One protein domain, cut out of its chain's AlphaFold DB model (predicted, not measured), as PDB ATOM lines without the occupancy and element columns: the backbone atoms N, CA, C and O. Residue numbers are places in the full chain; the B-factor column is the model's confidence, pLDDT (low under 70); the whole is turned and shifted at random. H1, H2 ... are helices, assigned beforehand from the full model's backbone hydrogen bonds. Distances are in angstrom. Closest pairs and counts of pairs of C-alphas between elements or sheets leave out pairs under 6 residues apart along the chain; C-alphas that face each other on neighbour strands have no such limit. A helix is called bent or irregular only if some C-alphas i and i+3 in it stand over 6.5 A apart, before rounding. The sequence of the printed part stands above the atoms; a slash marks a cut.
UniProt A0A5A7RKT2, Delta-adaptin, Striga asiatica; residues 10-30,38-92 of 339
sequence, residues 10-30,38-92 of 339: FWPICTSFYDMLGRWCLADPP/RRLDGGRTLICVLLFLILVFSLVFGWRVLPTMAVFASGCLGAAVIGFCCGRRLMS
ATOM      1  N   PHE A  10      54.847   4.747  41.459       78.69
ATOM      2  CA  PHE A  10      53.398   4.577  41.488       78.69
ATOM      3  C   PHE A  10      52.767   5.144  42.764       78.69
ATOM      4  O   PHE A  10      51.673   5.715  42.725       78.69
ATOM      5  N   TRP A  11      53.478   5.041  43.889       80.31
ATOM      6  CA  TRP A  11      53.006   5.532  45.182       80.31
ATOM      7  C   TRP A  11      52.694   7.043  45.198       80.31
ATOM      8  O   TRP A  11      51.586   7.398  45.608       80.31
ATOM      9  N   PRO A  12      53.561   7.939  44.673       87.81
ATOM     10  CA  PRO A  12      53.303   9.382  44.664       87.81
ATOM     11  C   PRO A  12      52.082   9.765  43.815       87.81
ATOM     12  O   PRO A  12      51.309  10.657  44.177       87.81
ATOM     13  N   ILE A  13      51.886   9.064  42.693       82.25
ATOM     14  CA  ILE A  13      50.769   9.290  41.769       82.25
ATOM     15  C   ILE A  13      49.453   8.879  42.433       82.25
ATOM     16  O   ILE A  13      48.481   9.633  42.385       82.25
ATOM     17  N   CYS A  14      49.434   7.730  43.115       81.00
ATOM     18  CA  CYS A  14      48.267   7.304  43.882       81.00
ATOM     19  C   CYS A  14      47.932   8.305  44.985       81.00
ATOM     20  O   CYS A  14      46.788   8.742  45.071       81.00
ATOM     21  N   THR A  15      48.911   8.727  45.789       84.12
ATOM     22  CA  THR A  15      48.660   9.684  46.878       84.12
ATOM     23  C   THR A  15      48.134  11.028  46.373       84.12
ATOM     24  O   THR A  15      47.207  11.573  46.966       84.12
ATOM     25  N   SER A  16      48.649  11.525  45.242       88.00
ATOM     26  CA  SER A  16      48.158  12.760  44.614       88.00
ATOM     27  C   SER A  16      46.715  12.612  44.115       88.00
ATOM     28  O   SER A  16      45.876  13.486  44.333       88.00
ATOM     29  N   PHE A  17      46.387  11.465  43.514       83.88
ATOM     30  CA  PHE A  17      45.034  11.186  43.039       83.88
ATOM     31  C   PHE A  17      44.024  11.045  44.186       83.88
ATOM     32  O   PHE A  17      42.905  11.550  44.090       83.88
ATOM     33  N   TYR A  18      44.423  10.409  45.292       81.69
ATOM     34  CA  TYR A  18      43.605  10.317  46.502       81.69
ATOM     35  C   TYR A  18      43.358  11.687  47.141       81.69
ATOM     36  O   TYR A  18      42.220  11.968  47.512       81.69
ATOM     37  N   ASP A  19      44.376  12.552  47.227       86.12
ATOM     38  CA  ASP A  19      44.198  13.914  47.748       86.12
ATOM     39  C   ASP A  19      43.277  14.739  46.833       86.12
ATOM     40  O   ASP A  19      42.374  15.429  47.305       86.12
ATOM     41  N   MET A  20      43.420  14.598  45.509       85.69
ATOM     42  CA  MET A  20      42.541  15.258  44.541       85.69
ATOM     43  C   MET A  20      41.085  14.780  44.659       85.69
ATOM     44  O   MET A  20      40.171  15.607  44.676       85.69
ATOM     45  N   LEU A  21      40.852  13.469  44.780       80.94
ATOM     46  CA  LEU A  21      39.511  12.908  44.981       80.94
ATOM     47  C   LEU A  21      38.911  13.315  46.328       80.94
ATOM     48  O   LEU A  21      37.723  13.632  46.388       80.94
ATOM     49  N   GLY A  22      39.721  13.337  47.388       83.00
ATOM     50  CA  GLY A  22      39.308  13.804  48.709       83.00
ATOM     51  C   GLY A  22      38.858  15.260  48.663       83.00
ATOM     52  O   GLY A  22      37.754  15.577  49.104       83.00
ATOM     53  N   ARG A  23      39.650  16.132  48.030       86.06
ATOM     54  CA  ARG A  23      39.290  17.542  47.816       86.06
ATOM     55  C   ARG A  23      38.057  17.703  46.937       86.06
ATOM     56  O   ARG A  23      37.250  18.575  47.215       86.06
ATOM     57  N   TRP A  24      37.883  16.876  45.910       81.94
ATOM     58  CA  TRP A  24      36.700  16.937  45.048       81.94
ATOM     59  C   TRP A  24      35.422  16.479  45.764       81.94
ATOM     60  O   TRP A  24      34.360  17.053  45.538       81.94
ATOM     61  N   CYS A  25      35.523  15.492  46.659       78.94
ATOM     62  CA  CYS A  25      34.397  15.048  47.482       78.94
ATOM     63  C   CYS A  25      34.056  16.034  48.609       78.94
ATOM     64  O   CYS A  25      32.891  16.120  48.988       78.94
ATOM     65  N   LEU A  26      35.052  16.748  49.150       82.06
ATOM     66  CA  LEU A  26      34.860  17.748  50.209       82.06
ATOM     67  C   LEU A  26      34.565  19.158  49.687       82.06
ATOM     68  O   LEU A  26      34.100  19.990  50.460       82.06
ATOM     69  N   ALA A  27      34.865  19.459  48.423       83.38
ATOM     70  CA  ALA A  27      34.569  20.763  47.856       83.38
ATOM     71  C   ALA A  27      33.053  20.941  47.763       83.38
ATOM     72  O   ALA A  27      32.375  20.239  47.005       83.38
ATOM     73  N   ASP A  28      32.535  21.909  48.517       75.62
ATOM     74  CA  ASP A  28      31.153  22.339  48.385       75.62
ATOM     75  C   ASP A  28      30.891  22.704  46.918       75.62
ATOM     76  O   ASP A  28      31.668  23.456  46.312       75.62
ATOM     77  N   PRO A  29      29.838  22.149  46.293       69.06
ATOM     78  CA  PRO A  29      29.541  22.481  44.915       69.06
ATOM     79  C   PRO A  29      29.320  23.991  44.800       69.06
ATOM     80  O   PRO A  29      28.658  24.569  45.666       69.06
ATOM     81  N   PRO A  30      29.809  24.631  43.721       70.44
ATOM     82  CA  PRO A  30      29.444  26.010  43.454       70.44
ATOM     83  C   PRO A  30      27.918  26.091  43.460       70.44
ATOM     84  O   PRO A  30      27.250  25.243  42.860       70.44
ATOM     85  N   ARG A  38      18.580  18.065  47.048       63.09
ATOM     86  CA  ARG A  38      18.257  16.836  47.800       63.09
ATOM     87  C   ARG A  38      18.244  15.556  46.961       63.09
ATOM     88  O   ARG A  38      18.234  14.466  47.527       63.09
ATOM     89  N   ARG A  39      18.210  15.655  45.626       63.06
ATOM     90  CA  ARG A  39      18.183  14.483  44.732       63.06
ATOM     91  C   ARG A  39      19.544  14.155  44.110       63.06
ATOM     92  O   ARG A  39      19.704  13.054  43.589       63.06
ATOM     93  N   LEU A  40      20.513  15.072  44.172       59.41
ATOM     94  CA  LEU A  40      21.846  14.875  43.591       59.41
ATOM     95  C   LEU A  40      22.843  14.206  44.546       59.41
ATOM     96  O   LEU A  40      23.796  13.587  44.067       59.41
ATOM     97  N   ASP A  41      22.619  14.272  45.859       69.31
ATOM     98  CA  ASP A  41      23.581  13.756  46.842       69.31
ATOM     99  C   ASP A  41      23.779  12.237  46.732       69.31
ATOM    100  O   ASP A  41      24.909  11.755  46.741       69.31
ATOM    101  N   GLY A  42      22.707  11.475  46.488       79.81
ATOM    102  CA  GLY A  42      22.812  10.020  46.307       79.81
ATOM    103  C   GLY A  42      23.564   9.607  45.035       79.81
ATOM    104  O   GLY A  42      24.259   8.591  45.022       79.81
ATOM    105  N   GLY A  43      23.464  10.402  43.965       84.88
ATOM    106  CA  GLY A  43      24.136  10.112  42.696       84.88
ATOM    107  C   GLY A  43      25.647  10.325  42.774       84.88
ATOM    108  O   GLY A  43      26.416   9.525  42.242       84.88
ATOM    109  N   ARG A  44      26.084  11.367  43.487       81.75
ATOM    110  CA  ARG A  44      27.508  11.690  43.646       81.75
ATOM    111  C   ARG A  44      28.250  10.623  44.435       81.75
ATOM    112  O   ARG A  44      29.308  10.181  43.991       81.75
ATOM    113  N   THR A  45      27.675  10.150  45.541       83.31
ATOM    114  CA  THR A  45      28.274   9.064  46.328       83.31
ATOM    115  C   THR A  45      28.410   7.791  45.497       83.31
ATOM    116  O   THR A  45      29.465   7.162  45.518       83.31
ATOM    117  N   LEU A  46      27.390   7.444  44.707       87.19
ATOM    118  CA  LEU A  46      27.433   6.252  43.861       87.19
ATOM    119  C   LEU A  46      28.522   6.347  42.784       87.19
ATOM    120  O   LEU A  46      29.260   5.386  42.575       87.19
ATOM    121  N   ILE A  47      28.660   7.508  42.136       87.88
ATOM    122  CA  ILE A  47      29.703   7.743  41.127       87.88
ATOM    123  C   ILE A  47      31.097   7.658  41.761       87.88
ATOM    124  O   ILE A  47      31.977   7.006  41.203       87.88
ATOM    125  N   CYS A  48      31.297   8.247  42.943       84.94
ATOM    126  CA  CYS A  48      32.584   8.191  43.643       84.94
ATOM    127  C   CYS A  48      32.959   6.755  44.031       84.94
ATOM    128  O   CYS A  48      34.091   6.331  43.802       84.94
ATOM    129  N   VAL A  49      32.002   5.979  44.552       87.94
ATOM    130  CA  VAL A  49      32.209   4.561  44.884       87.94
ATOM    131  C   VAL A  49      32.529   3.745  43.629       87.94
ATOM    132  O   VAL A  49      33.437   2.918  43.654       87.94
ATOM    133  N   LEU A  50      31.839   3.999  42.513       90.25
ATOM    134  CA  LEU A  50      32.097   3.305  41.250       90.25
ATOM    135  C   LEU A  50      33.514   3.586  40.727       90.25
ATOM    136  O   LEU A  50      34.235   2.655  40.373       90.25
ATOM    137  N   LEU A  51      33.933   4.855  40.715       88.12
ATOM    138  CA  LEU A  51      35.275   5.253  40.279       88.12
ATOM    139  C   LEU A  51      36.365   4.651  41.172       88.12
ATOM    140  O   LEU A  51      37.379   4.172  40.668       88.12
ATOM    141  N   PHE A  52      36.129   4.613  42.485       87.12
ATOM    142  CA  PHE A  52      37.032   3.975  43.435       87.12
ATOM    143  C   PHE A  52      37.192   2.476  43.154       87.12
ATOM    144  O   PHE A  52      38.314   1.978  43.077       87.12
ATOM    145  N   LEU A  53      36.086   1.758  42.933       88.94
ATOM    146  CA  LEU A  53      36.124   0.329  42.610       88.94
ATOM    147  C   LEU A  53      36.863   0.054  41.295       88.94
ATOM    148  O   LEU A  53      37.655  -0.885  41.236       88.94
ATOM    149  N   ILE A  54      36.664   0.885  40.266       86.81
ATOM    150  CA  ILE A  54      37.394   0.776  38.992       86.81
ATOM    151  C   ILE A  54      38.899   0.965  39.209       86.81
ATOM    152  O   ILE A  54      39.706   0.232  38.630       86.81
ATOM    153  N   LEU A  55      39.285   1.921  40.057       86.50
ATOM    154  CA  LEU A  55      40.686   2.199  40.350       86.50
ATOM    155  C   LEU A  55      41.332   1.036  41.106       86.50
ATOM    156  O   LEU A  55      42.371   0.544  40.670       86.50
ATOM    157  N   VAL A  56      40.689   0.539  42.167       88.25
ATOM    158  CA  VAL A  56      41.157  -0.638  42.923       88.25
ATOM    159  C   VAL A  56      41.276  -1.854  42.010       88.25
ATOM    160  O   VAL A  56      42.292  -2.546  42.037       88.25
ATOM    161  N   PHE A  57      40.285  -2.091  41.151       87.00
ATOM    162  CA  PHE A  57      40.322  -3.203  40.205       87.00
ATOM    163  C   PHE A  57      41.490  -3.062  39.215       87.00
ATOM    164  O   PHE A  57      42.235  -4.012  38.991       87.00
ATOM    165  N   SER A  58      41.718  -1.863  38.681       85.94
ATOM    166  CA  SER A  58      42.841  -1.596  37.767       85.94
ATOM    167  C   SER A  58      44.206  -1.794  38.437       85.94
ATOM    168  O   SER A  58      45.172  -2.179  37.776       85.94
ATOM    169  N   LEU A  59      44.279  -1.550  39.745       85.12
ATOM    170  CA  LEU A  59      45.478  -1.701  40.566       85.12
ATOM    171  C   LEU A  59      45.760  -3.177  40.885       85.12
ATOM    172  O   LEU A  59      46.902  -3.616  40.795       85.12
ATOM    173  N   VAL A  60      44.716  -3.956  41.192       88.25
ATOM    174  CA  VAL A  60      44.819  -5.390  41.518       88.25
ATOM    175  C   VAL A  60      45.097  -6.240  40.279       88.25
ATOM    176  O   VAL A  60      45.953  -7.121  40.312       88.25
ATOM    177  N   PHE A  61      44.385  -5.990  39.182       87.19
ATOM    178  CA  PHE A  61      44.481  -6.816  37.973       87.19
ATOM    179  C   PHE A  61      45.546  -6.315  36.991       87.19
ATOM    180  O   PHE A  61      45.895  -7.008  36.034       87.19
ATOM    181  N   GLY A  62      46.105  -5.133  37.252       85.44
ATOM    182  CA  GLY A  62      47.070  -4.478  36.387       85.44
ATOM    183  C   GLY A  62      46.444  -3.984  35.081       85.44
ATOM    184  O   GLY A  62      45.421  -4.468  34.594       85.44
ATOM    185  N   TRP A  63      47.111  -3.022  34.444       75.62
ATOM    186  CA  TRP A  63      46.633  -2.402  33.201       75.62
ATOM    187  C   TRP A  63      46.540  -3.372  32.014       75.62
ATOM    188  O   TRP A  63      45.973  -3.037  30.976       75.62
ATOM    189  N   ARG A  64      47.046  -4.601  32.151       78.25
ATOM    190  CA  ARG A  64      46.939  -5.630  31.110       78.25
ATOM    191  C   ARG A  64      45.516  -6.142  30.902       78.25
ATOM    192  O   ARG A  64      45.231  -6.665  29.832       78.25
ATOM    193  N   VAL A  65      44.625  -5.947  31.873       76.19
ATOM    194  CA  VAL A  65      43.204  -6.330  31.768       76.19
ATOM    195  C   VAL A  65      42.329  -5.131  31.362       76.19
ATOM    196  O   VAL A  65      41.135  -5.266  31.116       76.19
ATOM    197  N   LEU A  66      42.911  -3.935  31.221       74.69
ATOM    198  CA  LEU A  66      42.175  -2.723  30.852       74.69
ATOM    199  C   LEU A  66      41.480  -2.811  29.473       74.69
ATOM    200  O   LEU A  66      40.329  -2.385  29.381       74.69
ATOM    201  N   PRO A  67      42.085  -3.399  28.415       76.75
ATOM    202  CA  PRO A  67      41.433  -3.504  27.106       76.75
ATOM    203  C   PRO A  67      40.209  -4.426  27.126       76.75
ATOM    204  O   PRO A  67      39.184  -4.117  26.522       76.75
ATOM    205  N   THR A  68      40.288  -5.543  27.851       76.25
ATOM    206  CA  THR A  68      39.179  -6.499  27.976       76.25
ATOM    207  C   THR A  68      38.063  -5.946  28.858       76.25
ATOM    208  O   THR A  68      36.886  -6.102  28.525       76.25
ATOM    209  N   MET A  69      38.405  -5.212  29.921       75.94
ATOM    210  CA  MET A  69      37.413  -4.531  30.760       75.94
ATOM    211  C   MET A  69      36.757  -3.341  30.054       75.94
ATOM    212  O   MET A  69      35.586  -3.085  30.305       75.94
ATOM    213  N   ALA A  70      37.444  -2.643  29.143       79.94
ATOM    214  CA  ALA A  70      36.847  -1.557  28.360       79.94
ATOM    215  C   ALA A  70      35.729  -2.061  27.429       79.94
ATOM    216  O   ALA A  70      34.675  -1.432  27.329       79.94
ATOM    217  N   VAL A  71      35.920  -3.229  26.808       82.25
ATOM    218  CA  VAL A  71      34.880  -3.890  26.000       82.25
ATOM    219  C   VAL A  71      33.694  -4.297  26.878       82.25
ATOM    220  O   VAL A  71      32.543  -4.062  26.510       82.25
ATOM    221  N   PHE A  72      33.966  -4.832  28.070       80.12
ATOM    222  CA  PHE A  72      32.923  -5.233  29.014       80.12
ATOM    223  C   PHE A  72      32.136  -4.030  29.558       80.12
ATOM    224  O   PHE A  72      30.908  -4.034  29.557       80.12
ATOM    225  N   ALA A  73      32.831  -2.958  29.946       79.56
ATOM    226  CA  ALA A  73      32.227  -1.724  30.434       79.56
ATOM    227  C   ALA A  73      31.391  -1.029  29.350       79.56
ATOM    228  O   ALA A  73      30.288  -0.573  29.644       79.56
ATOM    229  N   SER A  74      31.866  -1.003  28.099       81.69
ATOM    230  CA  SER A  74      31.104  -0.485  26.954       81.69
ATOM    231  C   SER A  74      29.807  -1.277  26.733       81.69
ATOM    232  O   SER A  74      28.734  -0.690  26.583       81.69
ATOM    233  N   GLY A  75      29.874  -2.611  26.835       83.81
ATOM    234  CA  GLY A  75      28.696  -3.479  26.787       83.81
ATOM    235  C   GLY A  75      27.707  -3.216  27.929       83.81
ATOM    236  O   GLY A  75      26.506  -3.080  27.690       83.81
ATOM    237  N   CYS A  76      28.197  -3.072  29.164       80.12
ATOM    238  CA  CYS A  76      27.359  -2.774  30.328       80.12
ATOM    239  C   CYS A  76      26.706  -1.387  30.248       80.12
ATOM    240  O   CYS A  76      25.529  -1.252  30.585       80.12
ATOM    241  N   LEU A  77      27.431  -0.366  29.777       81.81
ATOM    242  CA  LEU A  77      26.874   0.977  29.587       81.81
ATOM    243  C   LEU A  77      25.798   0.972  28.495       81.81
ATOM    244  O   LEU A  77      24.729   1.549  28.690       81.81
ATOM    245  N   GLY A  78      26.041   0.267  27.385       82.12
ATOM    246  CA  GLY A  78      25.054   0.075  26.325       82.12
ATOM    247  C   GLY A  78      23.777  -0.592  26.841       82.12
ATOM    248  O   GLY A  78      22.678  -0.092  26.600       82.12
ATOM    249  N   ALA A  79      23.907  -1.660  27.633       77.75
ATOM    250  CA  ALA A  79      22.769  -2.345  28.243       77.75
ATOM    251  C   ALA A  79      22.006  -1.459  29.247       77.75
ATOM    252  O   ALA A  79      20.775  -1.471  29.261       77.75
ATOM    253  N   ALA A  80      22.708  -0.648  30.044       75.81
ATOM    254  CA  ALA A  80      22.082   0.284  30.982       75.81
ATOM    255  C   ALA A  80      21.318   1.408  30.262       75.81
ATOM    256  O   ALA A  80      20.201   1.740  30.659       75.81
ATOM    257  N   VAL A  81      21.871   1.957  29.174       76.62
ATOM    258  CA  VAL A  81      21.201   2.979  28.351       76.62
ATOM    259  C   VAL A  81      19.977   2.395  27.645       76.62
ATOM    260  O   VAL A  81      18.907   3.005  27.676       76.62
ATOM    261  N   ILE A  82      20.086   1.190  27.077       77.81
ATOM    262  CA  ILE A  82      18.952   0.490  26.452       77.81
ATOM    263  C   ILE A  82      17.870   0.178  27.496       77.81
ATOM    264  O   ILE A  82      16.691   0.436  27.254       77.81
ATOM    265  N   GLY A  83      18.256  -0.298  28.683       71.31
ATOM    266  CA  GLY A  83      17.339  -0.554  29.795       71.31
ATOM    267  C   GLY A  83      16.632   0.710  30.289       71.31
ATOM    268  O   GLY A  83      15.423   0.689  30.518       71.31
ATOM    269  N   PHE A  84      17.342   1.837  30.382       72.69
ATOM    270  CA  PHE A  84      16.760   3.120  30.782       72.69
ATOM    271  C   PHE A  84      15.794   3.679  29.720       72.69
ATOM    272  O   PHE A  84      14.724   4.192  30.060       72.69
ATOM    273  N   CYS A  85      16.120   3.521  28.433       64.69
ATOM    274  CA  CYS A  85      15.248   3.907  27.320       64.69
ATOM    275  C   CYS A  85      13.990   3.025  27.222       64.69
ATOM    276  O   CYS A  85      12.889   3.553  27.043       64.69
ATOM    277  N   CYS A  86      14.112   1.706  27.400       65.12
ATOM    278  CA  CYS A  86      12.963   0.792  27.416       65.12
ATOM    279  C   CYS A  86      12.091   0.972  28.671       65.12
ATOM    280  O   CYS A  86      10.863   0.991  28.565       65.12
ATOM    281  N   GLY A  87      12.699   1.187  29.841       52.22
ATOM    282  CA  GLY A  87      11.982   1.417  31.099       52.22
ATOM    283  C   GLY A  87      11.150   2.703  31.095       52.22
ATOM    284  O   GLY A  87      10.023   2.712  31.589       52.22
ATOM    285  N   ARG A  88      11.643   3.777  30.459       54.38
ATOM    286  CA  ARG A  88      10.855   5.009  30.273       54.38
ATOM    287  C   ARG A  88       9.687   4.847  29.300       54.38
ATOM    288  O   ARG A  88       8.696   5.553  29.449       54.38
ATOM    289  N   ARG A  89       9.763   3.923  28.337       53.28
ATOM    290  CA  ARG A  89       8.678   3.685  27.367       53.28
ATOM    291  C   ARG A  89       7.534   2.846  27.948       53.28
ATOM    292  O   ARG A  89       6.389   3.037  27.554       53.28
ATOM    293  N   LEU A  90       7.826   1.973  28.913       52.31
ATOM    294  CA  LEU A  90       6.829   1.136  29.596       52.31
ATOM    295  C   LEU A  90       6.057   1.870  30.707       52.31
ATOM    296  O   LEU A  90       4.937   1.484  31.023       52.31
ATOM    297  N   MET A  91       6.598   2.963  31.254       53.09
ATOM    298  CA  MET A  91       5.917   3.774  32.279       53.09
ATOM    299  C   MET A  91       4.890   4.778  31.718       53.09
ATOM    300  O   MET A  91       4.157   5.381  32.495       53.09
ATOM    301  N   SER A  92       4.781   4.933  30.393       52.84
ATOM    302  CA  SER A  92       3.776   5.809  29.756       52.84
ATOM    303  C   SER A  92       2.463   5.103  29.382       52.84
ATOM    304  O   SER A  92       1.598   5.729  28.777       52.84
TER     305      SER A  92
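Overview. This is residues 10 to 30 and 38 to 92 of the 339 residues of the protein "Delta-adaptin" of Striga asiatica (UniProt A0A5A7RKT2). Three helices make an open, flat frame: H1 and H2 stand side by side with a narrow gap between them, and from the last residue of H2 the backbone turns sharply into the long H3, which makes a V with H2. The open side of the V is empty, and residues 70 to 92, most of H3 and the two residues after it, stick out as a free arm that makes much of the length. The printed part has 76 residues, with three named helices in the order H1, H2, H3 and no named strand; its class is all helix. It is loose, with a radius of gyration of the C-alphas of 16.4 A, and the C-alphas span 51 by 37 by 15 A along their three main axes.

Arrangement. H1, residues 10 to 26, comes first and touches no helix. H2, residues 41 to 61, follows after the cut and is near H1. No C-alpha of H1 is within 8 A of one of H2, but only just: their closest C-alphas are 8.1 A apart, and 10 pairs are within 10 A. H3, residues 63 to 90, follows H2 over a tight link of one residue, Gly 62. H2 and H3 are close but not clearly touching, with 2 pairs of C-alphas within 8 A. Their closest C-alphas are those of Ser 58 and Leu 66, 7.0 A apart. The lines of H2 and H3 stand at a shallow tilt of 29 degrees and run opposite ways, though the line of H3 is a rough one. Their centres are 15.9 A apart. H3 has a kink of 35 degrees near residue 70, and from that residue on it stands free. H1 and H3 are apart, with no C-alpha of the one within 8 A of the other. In H1 and H2 every O i to N i+4 pair is within hydrogen-bond range; in H3 22 of 24 are.

Along the chain. H1 begins at C-alpha 10, at (53.398, 4.577, 41.488), and ends with Leu 26, 24.4 A from first to last C-alpha over 17 residues. H2 has 21 residues, from Asp 41, whose C-alpha is at (23.581, 13.756, 46.842), to Phe 61, and measures 30.6 A. H3, from Trp 63 to Leu 90, is the longest helix, with 28 residues and 40.1 A; its last C-alpha is at (6.829, 1.136, 29.596). H3 is irregular: C-alphas 64 and 67 are 7.1 A apart, where about 5 A would stand in a regular helix.

Size, cuts and confidence. The two C-alphas farthest apart are those of Pro 12 and Ser 92, at 51.8 A. Residues 31 to 37 are cut out and not printed, and C-alphas 30 and 38 are 15.1 A apart across this cut. The link from H1 to H2 runs across the cut and has 14 residues in the chain, 7 of them not printed. The link from H2 to H3 is printed whole. Residues 38 to 43, of which 41 to 43 belong to H2, stand free, and so do residues 70 to 92, of which 70 to 90 belong to H3. Without these stretches the body has 47 residues, spans 38 by 25 by 13 A and has a radius of gyration of 12.6 A. The mean pLDDT of the printed part is 78.2. The model's confidence is low, under 70, at 13 residues: residue 29, residues 38 to 41 and residues 85 to 92.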